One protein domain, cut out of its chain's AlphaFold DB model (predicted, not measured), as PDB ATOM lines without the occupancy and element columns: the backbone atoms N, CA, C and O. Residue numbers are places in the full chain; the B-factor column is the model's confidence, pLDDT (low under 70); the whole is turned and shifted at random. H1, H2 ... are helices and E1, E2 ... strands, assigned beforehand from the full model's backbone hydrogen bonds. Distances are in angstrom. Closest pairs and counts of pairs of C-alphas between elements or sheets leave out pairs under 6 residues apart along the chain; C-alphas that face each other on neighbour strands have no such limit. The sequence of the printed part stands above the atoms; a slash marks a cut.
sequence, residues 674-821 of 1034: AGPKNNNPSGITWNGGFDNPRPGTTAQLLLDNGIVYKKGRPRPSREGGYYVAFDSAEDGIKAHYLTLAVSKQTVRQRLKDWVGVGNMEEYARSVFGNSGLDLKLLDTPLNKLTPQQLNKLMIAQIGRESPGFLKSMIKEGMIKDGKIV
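This is residues 674 to 821 of the 1034 residues of an uncharacterized protein of Candidatus Gracilibacteria bacterium (UniProt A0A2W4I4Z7). A small two-stranded hairpin, E1 and E2, lies with the short helices H1 and H2 at one end of the domain, and the crossed helices H4 to H7 make the other end. H3 runs between the two ends, touching H2 on one side and H6 on the other, and H6 in turn is crossed by H5 and H7. The printed part has 148 residues with seven named helices and two named strands, in the order H1 H2 E1 E2 H3 H4 H5 H6 H7; the sheet E1 - E2 is antiparallel, and the class is mostly helix. The whole is compact, with a radius of gyration of the C-alphas of 14.9 A and spans of 40 by 35 by 30 A.

Residues 674 to 687 hold no named element. H1, residues 688 to 691, begins at C-alpha 688 (5.581, -4.474, 16.470). H2 is residues 698 to 704. E1, residues 709 to 714, is 15.0 A long, and E2, residues 722 to 726, is 13.0 A long. H3, residues 729 to 741, measures 18.2 A. H4 is residues 747 to 753, and H5, residues 760 to 771, measures 16.6 A. H6, residues 787 to 801, is the longest helix at 20.7 A. H7, residues 803 to 811, ends at C-alpha 811 (-1.726, -33.229, -4.267).

H6 is the hub, touching three helices. It touches H5, which touches it with residues 766 to 771 alone, at a steep tilt of 54 degrees; the closest C-alphas, those of Ser 771 and Ala 796, are 4.9 A apart. H6 touches H7 with C-alphas Gly 799 and Leu 806 closest, 5.6 A, and H3 with Ala 741 and Leu 790 closest, 7.5 A. H4 and H5 form a helical hairpin at 42 degrees, opposite ways. H3 touches H2 at a steep tilt of 67 degrees, only just short of about perpendicular, with C-alphas Leu 702 and Ala 735 closest, 6.4 A. H1 and H2 touch only at the corner, with C-alphas Phe 690 and Ala 699 5.1 A apart. In the hairpin E1 and E2, N 710 and O 725 are 2.8 A apart and N 712 and O 723 2.9 A, within hydrogen-bond range. In H2 to H7 every O i to N i+4 pair is within that range; H1 is too short for one.

The C-alphas farthest apart, Ser 717 and Asp 817, are 40.3 A apart. The printed part has no cut. The link from H5 to H6, residues 772 to 786, is long. The mean pLDDT of the printed part is 75.3; 41 residues are under 70, among them residues 674 to 683 and 754 to 761.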
ATOM      1  N   ALA A 674       5.086 -20.151  10.167       52.59
ATOM      2  CA  ALA A 674       6.053 -19.682   9.174       52.59
ATOM      3  C   ALA A 674       7.525 -20.012   9.527       52.59
ATOM      4  O   ALA A 674       8.373 -19.121   9.532       52.59
ATOM      5  N   GLY A 675       7.851 -21.272   9.841       41.53
ATOM      6  CA  GLY A 675       9.214 -21.731  10.151       41.53
ATOM      7  C   GLY A 675       9.314 -23.247  10.407       41.53
ATOM      8  O   GLY A 675       8.289 -23.889  10.626       41.53
ATOM      9  N   PRO A 676      10.525 -23.847  10.415       37.66
ATOM     10  CA  PRO A 676      11.832 -23.194  10.530       37.66
ATOM     11  C   PRO A 676      12.581 -23.016   9.193       37.66
ATOM     12  O   PRO A 676      12.383 -23.783   8.253       37.66
ATOM     13  N   LYS A 677      13.470 -22.011   9.166       40.50
ATOM     14  CA  LYS A 677      14.468 -21.629   8.134       40.50
ATOM     15  C   LYS A 677      14.070 -21.663   6.647       40.50
ATOM     16  O   LYS A 677      14.066 -20.599   6.044       40.50
ATOM     17  N   ASN A 678      13.715 -22.813   6.073       46.03
ATOM     18  CA  ASN A 678      13.350 -22.953   4.652       46.03
ATOM     19  C   ASN A 678      11.835 -23.156   4.422       46.03
ATOM     20  O   ASN A 678      11.403 -23.366   3.299       46.03
ATOM     21  N   ASN A 679      11.003 -23.097   5.469       50.22
ATOM     22  CA  ASN A 679       9.543 -23.256   5.360       50.22
ATOM     23  C   ASN A 679       8.759 -21.958   5.646       50.22
ATOM     24  O   ASN A 679       7.620 -22.006   6.102       50.22
ATOM     25  N   ASN A 680       9.348 -20.788   5.371       54.84
ATOM     26  CA  ASN A 680       8.634 -19.505   5.384       54.84
ATOM     27  C   ASN A 680       8.589 -18.886   3.979       54.84
ATOM     28  O   ASN A 680       9.268 -17.882   3.751       54.84
ATOM     29  N   PRO A 681       7.771 -19.416   3.049       48.12
ATOM     30  CA  PRO A 681       7.709 -18.865   1.700       48.12
ATOM     31  C   PRO A 681       7.328 -17.375   1.730       48.12
ATOM     32  O   PRO A 681       7.947 -16.569   1.036       48.12
ATOM     33  N   SER A 682       6.410 -16.988   2.630       53.06
ATOM     34  CA  SER A 682       5.970 -15.599   2.825       53.06
ATOM     35  C   SER A 682       7.098 -14.616   3.176       53.06
ATOM     36  O   SER A 682       7.013 -13.425   2.871       53.06
ATOM     37  N   GLY A 683       8.162 -15.085   3.835       60.25
ATOM     38  CA  GLY A 683       9.190 -14.236   4.439       60.25
ATOM     39  C   GLY A 683       8.664 -13.310   5.548       60.25
ATOM     40  O   GLY A 683       9.377 -12.401   5.973       60.25
ATOM     41  N   ILE A 684       7.423 -13.496   6.015       71.94
ATOM     42  CA  ILE A 684       6.799 -12.640   7.025       71.94
ATOM     43  C   ILE A 684       7.286 -13.071   8.413       71.94
ATOM     44  O   ILE A 684       7.219 -14.244   8.786       71.94
ATOM     45  N   THR A 685       7.770 -12.104   9.189       75.44
ATOM     46  CA  THR A 685       8.196 -12.273  10.584       75.44
ATOM     47  C   THR A 685       7.395 -11.347  11.491       75.44
ATOM     48  O   THR A 685       6.966 -10.265  11.080       75.44
ATOM     49  N   TRP A 686       7.165 -11.783  12.727       81.31
ATOM     50  CA  TRP A 686       6.408 -11.010  13.698       81.31
ATOM     51  C   TRP A 686       7.233  -9.811  14.173       81.31
ATOM     52  O   TRP A 686       8.350  -9.961  14.670       81.31
ATOM     53  N   ASN A 687       6.654  -8.620  14.057       81.25
ATOM     54  CA  ASN A 687       7.233  -7.350  14.489       81.25
ATOM     55  C   ASN A 687       6.151  -6.486  15.161       81.25
ATOM     56  O   ASN A 687       4.977  -6.846  15.131       81.25
ATOM     57  N   GLY A 688       6.519  -5.332  15.727       75.50
ATOM     58  CA  GLY A 688       5.581  -4.474  16.470       75.50
ATOM     59  C   GLY A 688       4.368  -3.962  15.674       75.50
ATOM     60  O   GLY A 688       3.388  -3.541  16.280       75.50
ATOM     61  N   GLY A 689       4.387  -4.034  14.336       77.56
ATOM     62  CA  GLY A 689       3.210  -3.777  13.501       77.56
ATOM     63  C   GLY A 689       2.161  -4.895  13.548       77.56
ATOM     64  O   GLY A 689       0.998  -4.628  13.287       77.56
ATOM     65  N   PHE A 690       2.539  -6.124  13.914       84.12
ATOM     66  CA  PHE A 690       1.611  -7.233  14.179       84.12
ATOM     67  C   PHE A 690       1.018  -7.176  15.592       84.12
ATOM     68  O   PHE A 690      -0.119  -7.595  15.786       84.12
ATOM     69  N   ASP A 691       1.747  -6.615  16.564       85.25
ATOM     70  CA  ASP A 691       1.203  -6.319  17.898       85.25
ATOM     71  C   ASP A 691       0.285  -5.064  17.892       85.25
ATOM     72  O   ASP A 691      -0.530  -4.895  18.794       85.25
ATOM     73  N   ASN A 692       0.395  -4.182  16.884       85.88
ATOM     74  CA  ASN A 692      -0.452  -2.991  16.695       85.88
ATOM     75  C   ASN A 692      -0.614  -2.652  15.189       85.88
ATOM     76  O   ASN A 692       0.189  -1.876  14.653       85.88
ATOM     77  N   PRO A 693      -1.624  -3.227  14.497       86.25
ATOM     78  CA  PRO A 693      -1.875  -2.987  13.074       86.25
ATOM     79  C   PRO A 693      -2.205  -1.524  12.761       86.25
ATOM     80  O   PRO A 693      -2.957  -0.863  13.476       86.25
ATOM     81  N   ARG A 694      -1.630  -1.004  11.669       86.69
ATOM     82  CA  ARG A 694      -1.843   0.376  11.193       86.69
ATOM     83  C   ARG A 694      -1.919   0.433   9.665       86.69
ATOM     84  O   ARG A 694      -1.262  -0.390   9.018       86.69
ATOM     85  N   PRO A 695      -2.630   1.411   9.070       84.12
ATOM     86  CA  PRO A 695      -2.663   1.607   7.620       84.12
ATOM     87  C   PRO A 695      -1.263   1.580   6.989       84.12
ATOM     88  O   PRO A 695      -0.349   2.259   7.455       84.12
ATOM     89  N   GLY A 696      -1.086   0.759   5.950       76.12
ATOM     90  CA  GLY A 696       0.199   0.561   5.268       76.12
ATOM     91  C   GLY A 696       1.148  -0.471   5.898       76.12
ATOM     92  O   GLY A 696       2.175  -0.774   5.295       76.12
ATOM     93  N   THR A 697       0.830  -1.054   7.060       84.06
ATOM     94  CA  THR A 697       1.593  -2.197   7.606       84.06
ATOM     95  C   THR A 697       1.176  -3.517   6.953       84.06
ATOM     96  O   THR A 697       0.022  -3.693   6.562       84.06
ATOM     97  N   THR A 698       2.089  -4.494   6.905       83.56
ATOM     98  CA  THR A 698       1.770  -5.873   6.484       83.56
ATOM     99  C   THR A 698       0.635  -6.474   7.314       83.56
ATOM    100  O   THR A 698      -0.252  -7.115   6.768       83.56
ATOM    101  N   ALA A 699       0.637  -6.226   8.623       85.88
ATOM    102  CA  ALA A 699      -0.390  -6.696   9.543       85.88
ATOM    103  C   ALA A 699      -1.794  -6.177   9.176       85.88
ATOM    104  O   ALA A 699      -2.752  -6.946   9.205       85.88
ATOM    105  N   GLN A 700      -1.914  -4.907   8.772       86.56
ATOM    106  CA  GLN A 700      -3.183  -4.347   8.302       86.56
ATOM    107  C   GLN A 700      -3.580  -4.907   6.929       86.56
ATOM    108  O   GLN A 700      -4.703  -5.371   6.779       86.56
ATOM    109  N   LEU A 701      -2.644  -4.974   5.971       85.00
ATOM    110  CA  LEU A 701      -2.883  -5.540   4.633       85.00
ATOM    111  C   LEU A 701      -3.478  -6.959   4.689       85.00
ATOM    112  O   LEU A 701      -4.313  -7.317   3.860       85.00
ATOM    113  N   LEU A 702      -3.048  -7.771   5.659       86.56
ATOM    114  CA  LEU A 702      -3.584  -9.112   5.880       86.56
ATOM    115  C   LEU A 702      -5.019  -9.074   6.436       86.56
ATOM    116  O   LEU A 702      -5.886  -9.755   5.889       86.56
ATOM    117  N   LEU A 703      -5.296  -8.241   7.448       85.88
ATOM    118  CA  LEU A 703      -6.649  -8.075   8.002       85.88
ATOM    119  C   LEU A 703      -7.640  -7.541   6.956       85.88
ATOM    120  O   LEU A 703      -8.737  -8.080   6.832       85.88
ATOM    121  N   ASP A 704      -7.228  -6.556   6.152       85.25
ATOM    122  CA  ASP A 704      -8.027  -5.968   5.066       85.25
ATOM    123  C   ASP A 704      -8.424  -7.008   3.997       85.25
ATOM    124  O   ASP A 704      -9.429  -6.849   3.306       85.25
ATOM    125  N   ASN A 705      -7.654  -8.096   3.874       81.69
ATOM    126  CA  ASN A 705      -7.912  -9.224   2.971       81.69
ATOM    127  C   ASN A 705      -8.513 -10.454   3.689       81.69
ATOM    128  O   ASN A 705      -8.559 -11.545   3.119       81.69
ATOM    129  N   GLY A 706      -8.974 -10.304   4.937       81.12
ATOM    130  CA  GLY A 706      -9.611 -11.373   5.716       81.12
ATOM    131  C   GLY A 706      -8.660 -12.481   6.191       81.12
ATOM    132  O   GLY A 706      -9.113 -13.584   6.505       81.12
ATOM    133  N   ILE A 707      -7.350 -12.221   6.225       80.94
ATOM    134  CA  ILE A 707      -6.331 -13.177   6.672       80.94
ATOM    135  C   ILE A 707      -6.085 -12.985   8.166       80.94
ATOM    136  O   ILE A 707      -5.447 -12.022   8.593       80.94
ATOM    137  N   VAL A 708      -6.568 -13.944   8.953       81.12
ATOM    138  CA  VAL A 708      -6.293 -14.031  10.389       81.12
ATOM    139  C   VAL A 708      -4.898 -14.620  10.615       81.12
ATOM    140  O   VAL A 708      -4.486 -15.579   9.954       81.12
ATOM    141  N   TYR A 709      -4.175 -14.033  11.564       84.88
ATOM    142  CA  TYR A 709      -2.839 -14.441  11.981       84.88
ATOM    143  C   TYR A 709      -2.691 -14.356  13.503       84.88
ATOM    144  O   TYR A 709      -3.425 -13.644  14.187       84.88
ATOM    145  N   LYS A 710      -1.695 -15.064  14.032       85.62
ATOM    146  CA  LYS A 710      -1.322 -15.093  15.451       85.62
ATOM    147  C   LYS A 710       0.191 -15.205  15.616       85.62
ATOM    148  O   LYS A 710       0.921 -15.481  14.659       85.62
ATOM    149  N   LYS A 711       0.669 -14.963  16.835       84.25
ATOM    150  CA  LYS A 711       2.092 -15.032  17.181       84.25
ATOM    151  C   LYS A 711       2.531 -16.495  17.163       84.25
ATOM    152  O   LYS A 711       2.023 -17.298  17.940       84.25
ATOM    153  N   GLY A 712       3.404 -16.839  16.221       75.62
ATOM    154  CA  GLY A 712       3.937 -18.186  16.056       75.62
ATOM    155  C   GLY A 712       5.114 -18.458  16.991       75.62
ATOM    156  O   GLY A 712       5.313 -17.789  18.004       75.62
ATOM    157  N   ARG A 713       5.925 -19.454  16.630       70.38
ATOM    158  CA  ARG A 713       7.110 -19.877  17.394       70.38
ATOM    159  C   ARG A 713       8.197 -18.790  17.442       70.38
ATOM    160  O   ARG A 713       8.322 -18.031  16.477       70.38
ATOM    161  N   PRO A 714       9.020 -18.725  18.506       70.50
ATOM    162  CA  PRO A 714      10.237 -17.916  18.491       70.50
ATOM    163  C   PRO A 714      11.187 -18.391  17.382       70.50
ATOM    164  O   PRO A 714      11.238 -19.578  17.048       70.50
ATOM    165  N   ARG A 715      11.943 -17.454  16.808       70.31
ATOM    166  CA  ARG A 715      12.995 -17.740  15.822       70.31
ATOM    167  C   ARG A 715      14.249 -18.297  16.515       70.31
ATOM    168  O   ARG A 715      14.419 -18.075  17.715       70.31
ATOM    169  N   PRO A 716      15.148 -18.997  15.793       59.81
ATOM    170  CA  PRO A 716      16.425 -19.449  16.347       59.81
ATOM    171  C   PRO A 716      17.214 -18.303  17.001       59.81
ATOM    172  O   PRO A 716      17.151 -17.161  16.548       59.81
ATOM    173  N   SER A 717      18.014 -18.593  18.028       52.81
ATOM    174  CA  SER A 717      18.647 -17.564  18.876       52.81
ATOM    175  C   SER A 717      19.593 -16.598  18.143       52.81
ATOM    176  O   SER A 717      19.863 -15.516  18.648       52.81
ATOM    177  N   ARG A 718      20.079 -16.963  16.945       56.97
ATOM    178  CA  ARG A 718      20.897 -16.101  16.063       56.97
ATOM    179  C   ARG A 718      20.075 -15.148  15.176       56.97
ATOM    180  O   ARG A 718      20.654 -14.334  14.471       56.97
ATOM    181  N   GLU A 719      18.750 -15.284  15.159       61.25
ATOM    182  CA  GLU A 719      17.842 -14.615  14.215       61.25
ATOM    183  C   GLU A 719      16.885 -13.609  14.872       61.25
ATOM    184  O   GLU A 719      16.541 -12.604  14.249       61.25
ATOM    185  N   GLY A 720      16.450 -13.877  16.110       63.84
ATOM    186  CA  GLY A 720      15.611 -12.980  16.914       63.84
ATOM    187  C   GLY A 720      14.143 -12.850  16.469       63.84
ATOM    188  O   GLY A 720      13.790 -12.995  15.297       63.84
ATOM    189  N   GLY A 721      13.269 -12.539  17.430       76.56
ATOM    190  CA  GLY A 721      11.831 -12.346  17.206       76.56
ATOM    191  C   GLY A 721      11.029 -13.649  17.095       76.56
ATOM    192  O   GLY A 721      11.474 -14.712  17.522       76.56
ATOM    193  N   TYR A 722       9.824 -13.551  16.530       79.44
ATOM    194  CA  TYR A 722       8.886 -14.667  16.363       79.44
ATOM    195  C   TYR A 722       8.484 -14.816  14.889       79.44
ATOM    196  O   TYR A 722       8.544 -13.864  14.109       79.44
ATOM    197  N   TYR A 723       8.061 -16.013  14.499       78.88
ATOM    198  CA  TYR A 723       7.389 -16.251  13.225       78.88
ATOM    199  C   TYR A 723       5.913 -15.821  13.305       78.88
ATOM    200  O   TYR A 723       5.334 -15.742  14.391       78.88
ATOM    201  N   VAL A 724       5.287 -15.546  12.159       78.44
ATOM    202  CA  VAL A 724       3.824 -15.398  12.075       78.44
ATOM    203  C   VAL A 724       3.204 -16.779  11.864       78.44
ATOM    204  O   VAL A 724       3.773 -17.612  11.160       78.44
ATOM    205  N   ALA A 725       2.060 -17.041  12.487       77.81
ATOM    206  CA  ALA A 725       1.278 -18.253  12.277       77.81
ATOM    207  C   ALA A 725      -0.097 -17.897  11.706       77.81
ATOM    208  O   ALA A 725      -0.708 -16.913  12.123       77.81
ATOM    209  N   PHE A 726      -0.590 -18.705  10.772       78.44
ATOM    210  CA  PHE A 726      -1.882 -18.511  10.106       78.44
ATOM    211  C   PHE A 726      -2.911 -19.557  10.565       78.44
ATOM    212  O   PHE A 726      -2.571 -20.574  11.182       78.44
ATOM    213  N   ASP A 727      -4.190 -19.333  10.266       69.38
ATOM    214  CA  ASP A 727      -5.241 -20.315  10.570       69.38
ATOM    215  C   ASP A 727      -5.363 -21.423   9.512       69.38
ATOM    216  O   ASP A 727      -5.831 -22.518   9.822       69.38
ATOM    217  N   SER A 728      -4.843 -21.207   8.300       68.94
ATOM    218  CA  SER A 728      -4.634 -22.265   7.307       68.94
ATOM    219  C   SER A 728      -3.417 -21.995   6.419       68.94
ATOM    220  O   SER A 728      -3.012 -20.846   6.227       68.94
ATOM    221  N   ALA A 729      -2.873 -23.055   5.815       68.00
ATOM    222  CA  ALA A 729      -1.843 -22.952   4.784       68.00
ATOM    223  C   ALA A 729      -2.309 -22.101   3.585       68.00
ATOM    224  O   ALA A 729      -1.523 -21.334   3.036       68.00
ATOM    225  N   GLU A 730      -3.597 -22.164   3.220       70.94
ATOM    226  CA  GLU A 730      -4.205 -21.323   2.176       70.94
ATOM    227  C   GLU A 730      -4.092 -19.827   2.521       70.94
ATOM    228  O   GLU A 730      -3.734 -19.016   1.666       70.94
ATOM    229  N   ASP A 731      -4.329 -19.453   3.782       73.25
ATOM    230  CA  ASP A 731      -4.181 -18.068   4.245       73.25
ATOM    231  C   ASP A 731      -2.707 -17.628   4.299       73.25
ATOM    232  O   ASP A 731      -2.400 -16.492   3.945       73.25
ATOM    233  N   GLY A 732      -1.784 -18.534   4.642       76.50
ATOM    234  CA  GLY A 732      -0.340 -18.284   4.554       76.50
ATOM    235  C   GLY A 732       0.157 -18.081   3.115       76.50
ATOM    236  O   GLY A 732       0.982 -17.203   2.855       76.50
ATOM    237  N   ILE A 733      -0.390 -18.827   2.148       75.75
ATOM    238  CA  ILE A 733      -0.090 -18.649   0.717       75.75
ATOM    239  C   ILE A 733      -0.691 -17.332   0.191       75.75
ATOM    240  O   ILE A 733      -0.030 -16.627  -0.574       75.75
ATOM    241  N   LYS A 734      -1.898 -16.938   0.630       76.88
ATOM    242  CA  LYS A 734      -2.451 -15.597   0.344       76.88
ATOM    243  C   LYS A 734      -1.570 -14.488   0.918       76.88
ATOM    244  O   LYS A 734      -1.305 -13.509   0.226       76.88
ATOM    245  N   ALA A 735      -1.104 -14.642   2.157       79.81
ATOM    246  CA  ALA A 735      -0.241 -13.671   2.821       79.81
ATOM    247  C   ALA A 735       1.077 -13.467   2.058       79.81
ATOM    248  O   ALA A 735       1.519 -12.332   1.857       79.81
ATOM    249  N   HIS A 736       1.660 -14.561   1.560       79.81
ATOM    250  CA  HIS A 736       2.804 -14.524   0.652       79.81
ATOM    251  C   HIS A 736       2.491 -13.754  -0.638       79.81
ATOM    252  O   HIS A 736       3.125 -12.741  -0.931       79.81
ATOM    253  N   TYR A 737       1.443 -14.160  -1.361       82.50
ATOM    254  CA  TYR A 737       1.050 -13.514  -2.615       82.50
ATOM    255  C   TYR A 737       0.836 -12.002  -2.451       82.50
ATOM    256  O   TYR A 737       1.368 -11.214  -3.233       82.50
ATOM    257  N   LEU A 738       0.100 -11.583  -1.414       81.50
ATOM    258  CA  LEU A 738      -0.178 -10.173  -1.133       81.50
ATOM    259  C   LEU A 738       1.097  -9.385  -0.816       81.50
ATOM    260  O   LEU A 738       1.271  -8.284  -1.336       81.50
ATOM    261  N   THR A 739       2.003  -9.936  -0.002       80.50
ATOM    262  CA  THR A 739       3.253  -9.243   0.352       80.50
ATOM    263  C   THR A 739       4.211  -9.099  -0.827       80.50
ATOM    264  O   THR A 739       4.870  -8.063  -0.932       80.50
ATOM    265  N   LEU A 740       4.236 -10.051  -1.766       81.12
ATOM    266  CA  LEU A 740       4.942  -9.862  -3.035       81.12
ATOM    267  C   LEU A 740       4.231  -8.854  -3.948       81.12
ATOM    268  O   LEU A 740       4.890  -7.975  -4.500       81.12
ATOM    269  N   ALA A 741       2.902  -8.929  -4.071       83.31
ATOM    270  CA  ALA A 741       2.118  -8.075  -4.967       83.31
ATOM    271  C   ALA A 741       2.178  -6.578  -4.608       83.31
ATOM    272  O   ALA A 741       2.079  -5.738  -5.501       83.31
ATOM    273  N   VAL A 742       2.376  -6.223  -3.332       82.69
ATOM    274  CA  VAL A 742       2.594  -4.823  -2.910       82.69
ATOM    275  C   VAL A 742       4.067  -4.395  -2.918       82.69
ATOM    276  O   VAL A 742       4.356  -3.200  -2.812       82.69
ATOM    277  N   SER A 743       5.012  -5.335  -3.037       84.44
ATOM    278  CA  SER A 743       6.438  -5.043  -2.873       84.44
ATOM    279  C   SER A 743       6.993  -4.181  -4.010       84.44
ATOM    280  O   SER A 743       6.806  -4.454  -5.197       84.44
ATOM    281  N   LYS A 744       7.731  -3.135  -3.625       88.44
ATOM    282  CA  LYS A 744       8.455  -2.234  -4.537       88.44
ATOM    283  C   LYS A 744       9.859  -2.745  -4.895       88.44
ATOM    284  O   LYS A 744      10.545  -2.104  -5.683       88.44
ATOM    285  N   GLN A 745      10.298  -3.865  -4.314       87.75
ATOM    286  CA  GLN A 745      11.589  -4.483  -4.626       87.75
ATOM    287  C   GLN A 745      11.584  -5.051  -6.049       87.75
ATOM    288  O   GLN A 745      10.558  -5.561  -6.503       87.75
ATOM    289  N   THR A 746      12.724  -5.007  -6.743       89.50
ATOM    290  CA  THR A 746      12.902  -5.751  -8.000       89.50
ATOM    291  C   THR A 746      12.983  -7.251  -7.731       89.50
ATOM    292  O   THR A 746      13.314  -7.664  -6.616       89.50
ATOM    293  N   VAL A 747      12.720  -8.082  -8.743       84.31
ATOM    294  CA  VAL A 747      12.886  -9.542  -8.619       84.31
ATOM    295  C   VAL A 747      14.319  -9.895  -8.194       84.31
ATOM    296  O   VAL A 747      14.503 -10.696  -7.282       84.31
ATOM    297  N   ARG A 748      15.334  -9.232  -8.768       84.00
ATOM    298  CA  ARG A 748      16.753  -9.369  -8.401       84.00
ATOM    299  C   ARG A 748      16.999  -9.017  -6.934       84.00
ATOM    300  O   ARG A 748      17.703  -9.761  -6.259       84.00
ATOM    301  N   GLN A 749      16.432  -7.913  -6.440       82.62
ATOM    302  CA  GLN A 749      16.602  -7.512  -5.041       82.62
ATOM    303  C   GLN A 749      15.923  -8.512  -4.101       82.62
ATOM    304  O   GLN A 749      16.560  -8.997  -3.173       82.62
ATOM    305  N   ARG A 750      14.675  -8.909  -4.385       80.88
ATOM    306  CA  ARG A 750      13.943  -9.890  -3.570       80.88
ATOM    307  C   ARG A 750      14.664 -11.240  -3.500       80.88
ATOM    308  O   ARG A 750      14.740 -11.824  -2.426       80.88
ATOM    309  N   LEU A 751      15.216 -11.709  -4.622       78.38
ATOM    310  CA  LEU A 751      15.990 -12.954  -4.690       78.38
ATOM    311  C   LEU A 751      17.289 -12.922  -3.877       78.38
ATOM    312  O   LEU A 751      17.721 -13.977  -3.420       78.38
ATOM    313  N   LYS A 752      17.891 -11.742  -3.676       73.88
ATOM    314  CA  LYS A 752      19.040 -11.560  -2.776       73.88
ATOM    315  C   LYS A 752      18.600 -11.444  -1.313       73.88
ATOM    316  O   LYS A 752      19.162 -12.116  -0.457       73.88
ATOM    317  N   ASP A 753      17.562 -10.657  -1.042       70.06
ATOM    318  CA  ASP A 753      17.054 -10.406   0.314       70.06
ATOM    319  C   ASP A 753      16.408 -11.638   0.971       70.06
ATOM    320  O   ASP A 753      16.287 -11.690   2.194       70.06
ATOM    321  N   TRP A 754      15.963 -12.624   0.182       65.44
ATOM    322  CA  TRP A 754      15.267 -13.807   0.701       65.44
ATOM    323  C   TRP A 754      16.142 -14.744   1.544       65.44
ATOM    324  O   TRP A 754      15.586 -15.442   2.390       65.44
ATOM    325  N   VAL A 755      17.466 -14.805   1.331       56.03
ATOM    326  CA  VAL A 755      18.289 -15.878   1.924       56.03
ATOM    327  C   VAL A 755      19.632 -15.396   2.472       56.03
ATOM    328  O   VAL A 755      20.538 -15.017   1.734       56.03
ATOM    329  N   GLY A 756      19.806 -15.534   3.788       53.22
ATOM    330  CA  GLY A 756      21.079 -15.330   4.488       53.22
ATOM    331  C   GLY A 756      22.059 -16.504   4.347       53.22
ATOM    332  O   GLY A 756      22.506 -17.039   5.358       53.22
ATOM    333  N   VAL A 757      22.367 -16.924   3.114       50.34
ATOM    334  CA  VAL A 757      23.403 -17.932   2.798       50.34
ATOM    335  C   VAL A 757      24.544 -17.316   1.994       50.34
ATOM    336  O   VAL A 757      24.352 -16.333   1.282       50.34
ATOM    337  N   GLY A 758      25.737 -17.914   2.078       49.94
ATOM    338  CA  GLY A 758      26.953 -17.375   1.456       49.94
ATOM    339  C   GLY A 758      26.922 -17.267  -0.075       49.94
ATOM    340  O   GLY A 758      27.619 -16.419  -0.621       49.94
ATOM    341  N   ASN A 759      26.101 -18.066  -0.773       62.78
ATOM    342  CA  ASN A 759      25.996 -18.046  -2.240       62.78
ATOM    343  C   ASN A 759      24.626 -17.544  -2.741       62.78
ATOM    344  O   ASN A 759      23.829 -18.282  -3.327       62.78
ATOM    345  N   MET A 760      24.347 -16.257  -2.508       63.03
ATOM    346  CA  MET A 760      23.097 -15.602  -2.934       63.03
ATOM    347  C   MET A 760      22.877 -15.637  -4.457       63.03
ATOM    348  O   MET A 760      21.736 -15.670  -4.916       63.03
ATOM    349  N   GLU A 761      23.949 -15.627  -5.259       67.00
ATOM    350  CA  GLU A 761      23.846 -15.646  -6.724       67.00
ATOM    351  C   GLU A 761      23.339 -16.989  -7.249       67.00
ATOM    352  O   GLU A 761      22.456 -17.013  -8.104       67.00
ATOM    353  N   GLU A 762      23.856 -18.107  -6.739       70.50
ATOM    354  CA  GLU A 762      23.409 -19.443  -7.141       70.50
ATOM    355  C   GLU A 762      21.943 -19.683  -6.754       70.50
ATOM    356  O   GLU A 762      21.158 -20.172  -7.571       70.50
ATOM    357  N   TYR A 763      21.538 -19.249  -5.554       72.25
ATOM    358  CA  TYR A 763      20.136 -19.288  -5.137       72.25
ATOM    359  C   TYR A 763      19.234 -18.489  -6.089       72.25
ATOM    360  O   TYR A 763      18.251 -19.022  -6.612       72.25
ATOM    361  N   ALA A 764      19.598 -17.232  -6.368       73.56
ATOM    362  CA  ALA A 764      18.838 -16.357  -7.254       73.56
ATOM    363  C   ALA A 764      18.737 -16.919  -8.684       73.56
ATOM    364  O   ALA A 764      17.652 -16.911  -9.268       73.56
ATOM    365  N   ARG A 765      19.838 -17.457  -9.231       76.12
ATOM    366  CA  ARG A 765      19.871 -18.126 -10.545       76.12
ATOM    367  C   ARG A 765      18.966 -19.362 -10.564       76.12
ATOM    368  O   ARG A 765      18.207 -19.530 -11.516       76.12
ATOM    369  N   SER A 766      18.997 -20.181  -9.511       79.31
ATOM    370  CA  SER A 766      18.175 -21.391  -9.380       79.31
ATOM    371  C   SER A 766      16.674 -21.073  -9.343       79.31
ATOM    372  O   SER A 766      15.918 -21.587 -10.165       79.31
ATOM    373  N   VAL A 767      16.233 -20.174  -8.453       79.19
ATOM    374  CA  VAL A 767      14.811 -19.794  -8.347       79.19
ATOM    375  C   VAL A 767      14.325 -19.077  -9.608       79.19
ATOM    376  O   VAL A 767      13.244 -19.391 -10.108       79.19
ATOM    377  N   PHE A 768      15.111 -18.147 -10.162       85.00
ATOM    378  CA  PHE A 768      14.704 -17.430 -11.371       85.00
ATOM    379  C   PHE A 768      14.628 -18.365 -12.586       85.00
ATOM    380  O   PHE A 768      13.624 -18.346 -13.297       85.00
ATOM    381  N   GLY A 769      15.625 -19.233 -12.793       83.12
ATOM    382  CA  GLY A 769      15.614 -20.229 -13.869       83.12
ATOM    383  C   GLY A 769      14.403 -21.162 -13.784       83.12
ATOM    384  O   GLY A 769      13.652 -21.293 -14.750       83.12
ATOM    385  N   ASN A 770      14.136 -21.707 -12.593       84.12
ATOM    386  CA  ASN A 770      12.991 -22.590 -12.344       84.12
ATOM    387  C   ASN A 770      11.620 -21.898 -12.503       84.12
ATOM    388  O   ASN A 770      10.608 -22.581 -12.654       84.12
ATOM    389  N   SER A 771      11.559 -20.562 -12.497       85.44
ATOM    390  CA  SER A 771      10.309 -19.811 -12.710       85.44
ATOM    391  C   SER A 771       9.879 -19.708 -14.178       85.44
ATOM    392  O   SER A 771       8.711 -19.423 -14.460       85.44
ATOM    393  N   GLY A 772      10.791 -19.932 -15.133       84.62
ATOM    394  CA  GLY A 772      10.498 -19.765 -16.560       84.62
ATOM    395  C   GLY A 772      10.004 -18.351 -16.901       84.62
ATOM    396  O   GLY A 772       8.988 -18.196 -17.593       84.62
ATOM    397  N   LEU A 773      10.676 -17.336 -16.349       86.00
ATOM    398  CA  LEU A 773      10.496 -15.910 -16.638       86.00
ATOM    399  C   LEU A 773      11.591 -15.412 -17.600       86.00
ATOM    400  O   LEU A 773      12.714 -15.908 -17.579       86.00
ATOM    401  N   ASP A 774      11.276 -14.418 -18.439       87.00
ATOM    402  CA  ASP A 774      12.276 -13.730 -19.275       87.00
ATOM    403  C   ASP A 774      13.269 -12.983 -18.367       87.00
ATOM    404  O   ASP A 774      12.845 -12.230 -17.490       87.00
ATOM    405  N   LEU A 775      14.576 -13.161 -18.593       83.06
ATOM    406  CA  LEU A 775      15.668 -12.517 -17.846       83.06
ATOM    407  C   LEU A 775      15.528 -10.987 -17.741       83.06
ATOM    408  O   LEU A 775      15.961 -10.407 -16.747       83.06
ATOM    409  N   LYS A 776      14.862 -10.331 -18.701       88.38
ATOM    410  CA  LYS A 776      14.531  -8.890 -18.643       88.38
ATOM    411  C   LYS A 776      13.697  -8.508 -17.409       88.38
ATOM    412  O   LYS A 776      13.684  -7.346 -17.011       88.38
ATOM    413  N   LEU A 777      13.009  -9.470 -16.790       89.31
ATOM    414  CA  LEU A 777      12.178  -9.261 -15.605       89.31
ATOM    415  C   LEU A 777      12.972  -9.241 -14.287       89.31
ATOM    416  O   LEU A 777      12.381  -8.891 -13.268       89.31
ATOM    417  N   LEU A 778      14.284  -9.546 -14.274       84.81
ATOM    418  CA  LEU A 778      15.100  -9.460 -13.048       84.81
ATOM    419  C   LEU A 778      14.995  -8.078 -12.386       84.81
ATOM    420  O   LEU A 778      14.806  -7.981 -11.176       84.81
ATOM    421  N   ASP A 779      15.077  -7.008 -13.171       88.62
ATOM    422  CA  ASP A 779      15.086  -5.633 -12.654       88.62
ATOM    423  C   ASP A 779      13.693  -4.981 -12.644       88.62
ATOM    424  O   ASP A 779      13.544  -3.798 -12.345       88.62
ATOM    425  N   THR A 780      12.643  -5.764 -12.910       91.19
ATOM    426  CA  THR A 780      11.249  -5.316 -12.793       91.19
ATOM    427  C   THR A 780      10.794  -5.372 -11.325       91.19
ATOM    428  O   THR A 780      11.023  -6.389 -10.665       91.19
ATOM    429  N   PRO A 781      10.137  -4.325 -10.782       92.38
ATOM    430  CA  PRO A 781       9.505  -4.372  -9.461       92.38
ATOM    431  C   PRO A 781       8.429  -5.461  -9.361       92.38
ATOM    432  O   PRO A 781       7.645  -5.644 -10.291       92.38
ATOM    433  N   LEU A 782       8.334  -6.149  -8.221       86.69
ATOM    434  CA  LEU A 782       7.356  -7.227  -8.004       86.69
ATOM    435  C   LEU A 782       5.909  -6.760  -8.222       86.69
ATOM    436  O   LEU A 782       5.151  -7.429  -8.918       86.69
ATOM    437  N   ASN A 783       5.559  -5.565  -7.735       88.38
ATOM    438  CA  ASN A 783       4.256  -4.928  -7.964       88.38
ATOM    439  C   ASN A 783       4.003  -4.442  -9.412       88.38
ATOM    440  O   ASN A 783       2.976  -3.814  -9.685       88.38
ATOM    441  N   LYS A 784       4.928  -4.708 -10.344       92.38
ATOM    442  CA  LYS A 784       4.761  -4.533 -11.797       92.38
ATOM    443  C   LYS A 784       4.706  -5.858 -12.562       92.38
ATOM    444  O   LYS A 784       4.416  -5.839 -13.756       92.38
ATOM    445  N   LEU A 785       4.928  -6.998 -11.903       89.38
ATOM    446  CA  LEU A 785       4.670  -8.307 -12.498       89.38
ATOM    447  C   LEU A 785       3.162  -8.552 -12.623       89.38
ATOM    448  O   LEU A 785       2.376  -8.211 -11.741       89.38
ATOM    449  N   THR A 786       2.753  -9.218 -13.700       89.25
ATOM    450  CA  THR A 786       1.387  -9.747 -13.809       89.25
ATOM    451  C   THR A 786       1.148 -10.855 -12.772       89.25
ATOM    452  O   THR A 786       2.090 -11.571 -12.414       89.25
ATOM    453  N   PRO A 787      -0.110 -11.114 -12.358       83.81
ATOM    454  CA  PRO A 787      -0.450 -12.224 -11.461       83.81
ATOM    455  C   PRO A 787       0.087 -13.595 -11.902       83.81
ATOM    456  O   PRO A 787       0.372 -14.448 -11.066       83.81
ATOM    457  N   GLN A 788       0.250 -13.830 -13.210       84.31
ATOM    458  CA  GLN A 788       0.808 -15.084 -13.727       84.31
ATOM    459  C   GLN A 788       2.335 -15.151 -13.569       84.31
ATOM    460  O   GLN A 788       2.861 -16.197 -13.196       84.31
ATOM    461  N   GLN A 789       3.047 -14.042 -13.794       89.06
ATOM    462  CA  GLN A 789       4.495 -13.961 -13.559       89.06
ATOM    463  C   GLN A 789       4.824 -14.041 -12.062       89.06
ATOM    464  O   GLN A 789       5.763 -14.738 -11.679       89.06
ATOM    465  N   LEU A 790       4.016 -13.395 -11.215       85.44
ATOM    466  CA  LEU A 790       4.162 -13.451  -9.761       85.44
ATOM    467  C   LEU A 790       3.927 -14.874  -9.228       85.44
ATOM    468  O   LEU A 790       4.738 -15.378  -8.457       85.44
ATOM    469  N   ASN A 791       2.884 -15.565  -9.710       85.88
ATOM    470  CA  ASN A 791       2.644 -16.975  -9.381       85.88
ATOM    471  C   ASN A 791       3.784 -17.897  -9.846       85.88
ATOM    472  O   ASN A 791       4.187 -18.772  -9.086       85.88
ATOM    473  N   LYS A 792       4.341 -17.695 -11.049       87.56
ATOM    474  CA  LYS A 792       5.513 -18.448 -11.533       87.56
ATOM    475  C   LYS A 792       6.721 -18.309 -10.601       87.56
ATOM    476  O   LYS A 792       7.315 -19.314 -10.218       87.56
ATOM    477  N   LEU A 793       7.053 -17.075 -10.210       85.19
ATOM    478  CA  LEU A 793       8.142 -16.796  -9.270       85.19
ATOM    479  C   LEU A 793       7.878 -17.449  -7.904       85.19
ATOM    480  O   LEU A 793       8.757 -18.103  -7.350       85.19
ATOM    481  N   MET A 794       6.646 -17.331  -7.400       82.88
ATOM    482  CA  MET A 794       6.229 -17.876  -6.107       82.88
ATOM    483  C   MET A 794       6.263 -19.414  -6.072       82.88
ATOM    484  O   MET A 794       6.737 -19.992  -5.099       82.88
ATOM    485  N   ILE A 795       5.829 -20.088  -7.144       82.75
ATOM    486  CA  ILE A 795       5.902 -21.555  -7.275       82.75
ATOM    487  C   ILE A 795       7.359 -22.031  -7.343       82.75
ATOM    488  O   ILE A 795       7.699 -23.020  -6.697       82.75
ATOM    489  N   ALA A 796       8.226 -21.339  -8.088       83.94
ATOM    490  CA  ALA A 796       9.640 -21.701  -8.191       83.94
ATOM    491  C   ALA A 796      10.401 -21.500  -6.873       83.94
ATOM    492  O   ALA A 796      11.224 -22.339  -6.508       83.94
ATOM    493  N   GLN A 797      10.084 -20.435  -6.131       78.38
ATOM    494  CA  GLN A 797      10.596 -20.204  -4.782       78.38
ATOM    495  C   GLN A 797      10.137 -21.324  -3.832       78.38
ATOM    496  O   GLN A 797      10.975 -22.010  -3.254       78.38
ATOM    497  N   ILE A 798       8.825 -21.591  -3.747       76.12
ATOM    498  CA  ILE A 798       8.266 -22.682  -2.927       76.12
ATOM    499  C   ILE A 798       8.889 -24.036  -3.310       76.12
ATOM    500  O   ILE A 798       9.187 -24.842  -2.436       76.12
ATOM    501  N   GLY A 799       9.139 -24.282  -4.599       76.56
ATOM    502  CA  GLY A 799       9.784 -25.501  -5.085       76.56
ATOM    503  C   GLY A 799      11.265 -25.644  -4.726       76.56
ATOM    504  O   GLY A 799      11.731 -26.775  -4.609       76.56
ATOM    505  N   ARG A 800      11.997 -24.538  -4.534       75.19
ATOM    506  CA  ARG A 800      13.408 -24.539  -4.109       75.19
ATOM    507  C   ARG A 800      13.554 -24.581  -2.589       75.19
ATOM    508  O   ARG A 800      14.432 -25.280  -2.097       75.19
ATOM    509  N   GLU A 801      12.709 -23.850  -1.867       68.00
ATOM    510  CA  GLU A 801      12.727 -23.768  -0.402       68.00
ATOM    511  C   GLU A 801      12.081 -25.002   0.246       68.00
ATOM    512  O   GLU A 801      12.638 -25.577   1.180       68.00
ATOM    513  N   SER A 802      10.938 -25.454  -0.285       66.62
ATOM    514  CA  SER A 802      10.149 -26.551   0.281       66.62
ATOM    515  C   SER A 802       9.552 -27.488  -0.789       66.62
ATOM    516  O   SER A 802       8.338 -27.491  -1.043       66.62
ATOM    517  N   PRO A 803      10.373 -28.375  -1.392       65.94
ATOM    518  CA  PRO A 803       9.904 -29.385  -2.349       65.94
ATOM    519  C   PRO A 803       8.789 -30.289  -1.792       65.94
ATOM    520  O   PRO A 803       7.941 -30.777  -2.544       65.94
ATOM    521  N   GLY A 804       8.780 -30.519  -0.472       60.59
ATOM    522  CA  GLY A 804       7.733 -31.262   0.232       60.59
ATOM    523  C   GLY A 804       6.396 -30.517   0.263       60.59
ATOM    524  O   GLY A 804       5.364 -31.107  -0.068       60.59
ATOM    525  N   PHE A 805       6.409 -29.216   0.576       66.00
ATOM    526  CA  PHE A 805       5.201 -28.389   0.552       66.00
ATOM    527  C   PHE A 805       4.644 -28.267  -0.867       66.00
ATOM    528  O   PHE A 805       3.445 -28.462  -1.060       66.00
ATOM    529  N   LEU A 806       5.506 -28.070  -1.875       70.75
ATOM    530  CA  LEU A 806       5.087 -28.023  -3.279       70.75
ATOM    531  C   LEU A 806       4.360 -29.311  -3.705       70.75
ATOM    532  O   LEU A 806       3.275 -29.248  -4.285       70.75
ATOM    533  N   LYS A 807       4.920 -30.485  -3.376       68.00
ATOM    534  CA  LYS A 807       4.279 -31.788  -3.636       68.00
ATOM    535  C   LYS A 807       2.919 -31.904  -2.936       68.00
ATOM    536  O   LYS A 807       1.981 -32.434  -3.531       68.00
ATOM    537  N   SER A 808       2.782 -31.366  -1.721       60.31
ATOM    538  CA  SER A 808       1.499 -31.326  -1.009       60.31
ATOM    539  C   SER A 808       0.492 -30.377  -1.670       60.31
ATOM    540  O   SER A 808      -0.645 -30.775  -1.895       60.31
ATOM    541  N   MET A 809       0.892 -29.161  -2.059       68.69
ATOM    542  CA  MET A 809       0.016 -28.203  -2.755       68.69
ATOM    543  C   MET A 809      -0.508 -28.747  -4.092       68.69
ATOM    544  O   MET A 809      -1.660 -28.506  -4.450       68.69
ATOM    545  N   ILE A 810       0.319 -29.503  -4.823       70.75
ATOM    546  CA  ILE A 810      -0.095 -30.199  -6.051       70.75
ATOM    547  C   ILE A 810      -1.107 -31.310  -5.722       70.75
ATOM    548  O   ILE A 810      -2.148 -31.392  -6.372       70.75
ATOM    549  N   LYS A 811      -0.838 -32.133  -4.698       68.62
ATOM    550  CA  LYS A 811      -1.726 -33.229  -4.267       68.62
ATOM    551  C   LYS A 811      -3.101 -32.736  -3.807       68.62
ATOM    552  O   LYS A 811      -4.108 -33.307  -4.209       68.62
ATOM    553  N   GLU A 812      -3.150 -31.669  -3.013       61.19
ATOM    554  CA  GLU A 812      -4.398 -31.063  -2.522       61.19
ATOM    555  C   GLU A 812      -5.083 -30.160  -3.579       61.19
ATOM    556  O   GLU A 812      -6.032 -29.441  -3.279       61.19
ATOM    557  N   GLY A 813      -4.603 -30.159  -4.831       67.38
ATOM    558  CA  GLY A 813      -5.213 -29.424  -5.943       67.38
ATOM    559  C   GLY A 813      -5.097 -27.896  -5.862       67.38
ATOM    560  O   GLY A 813      -5.737 -27.204  -6.659       67.38
ATOM    561  N   MET A 814      -4.276 -27.370  -4.947       69.25
ATOM    562  CA  MET A 814      -3.989 -25.937  -4.781       69.25
ATOM    563  C   MET A 814      -3.065 -25.386  -5.876       69.25
ATOM    564  O   MET A 814      -2.887 -24.174  -5.978       69.25
ATOM    565  N   ILE A 815      -2.475 -26.248  -6.710       75.25
ATOM    566  CA  ILE A 815      -1.770 -25.866  -7.940       75.25
ATOM    567  C   ILE A 815      -2.414 -26.582  -9.126       75.25
ATOM    568  O   ILE A 815      -2.489 -27.810  -9.151       75.25
ATOM    569  N   LYS A 816      -2.845 -25.807 -10.126       70.19
ATOM    570  CA  LYS A 816      -3.376 -26.291 -11.411       70.19
ATOM    571  C   LYS A 816      -2.795 -25.432 -12.530       70.19
ATOM    572  O   LYS A 816      -2.652 -24.225 -12.366       70.19
ATOM    573  N   ASP A 817      -2.413 -26.052 -13.641       70.69
ATOM    574  CA  ASP A 817      -1.967 -25.374 -14.871       70.69
ATOM    575  C   ASP A 817      -0.850 -24.325 -14.655       70.69
ATOM    576  O   ASP A 817      -0.854 -23.237 -15.234       70.69
ATOM    577  N   GLY A 818       0.097 -24.633 -13.758       64.56
ATOM    578  CA  GLY A 818       1.210 -23.744 -13.396       64.56
ATOM    579  C   GLY A 818       0.805 -22.499 -12.593       64.56
ATOM    580  O   GLY A 818       1.581 -21.550 -12.509       64.56
ATOM    581  N   LYS A 819      -0.403 -22.479 -12.021       69.81
ATOM    582  CA  LYS A 819      -0.957 -21.383 -11.218       69.81
ATOM    583  C   LYS A 819      -1.373 -21.916  -9.852       69.81
ATOM    584  O   LYS A 819      -1.875 -23.035  -9.740       69.81
ATOM    585  N   ILE A 820      -1.199 -21.105  -8.815       70.12
ATOM    586  CA  ILE A 820      -1.757 -21.409  -7.501       70.12
ATOM    587  C   ILE A 820      -3.253 -21.080  -7.548       70.12
ATOM    588  O   ILE A 820      -3.652 -19.927  -7.716       70.12
ATOM    589  N   VAL A 821      -4.076 -22.120  -7.446       65.00
ATOM    590  CA  VAL A 821      -5.534 -22.033  -7.369       65.00
ATOM    591  C   VAL A 821      -5.910 -22.089  -5.898       65.00
ATOM    592  O   VAL A 821      -6.216 -23.142  -5.343       65.00
TER     593      VAL A 821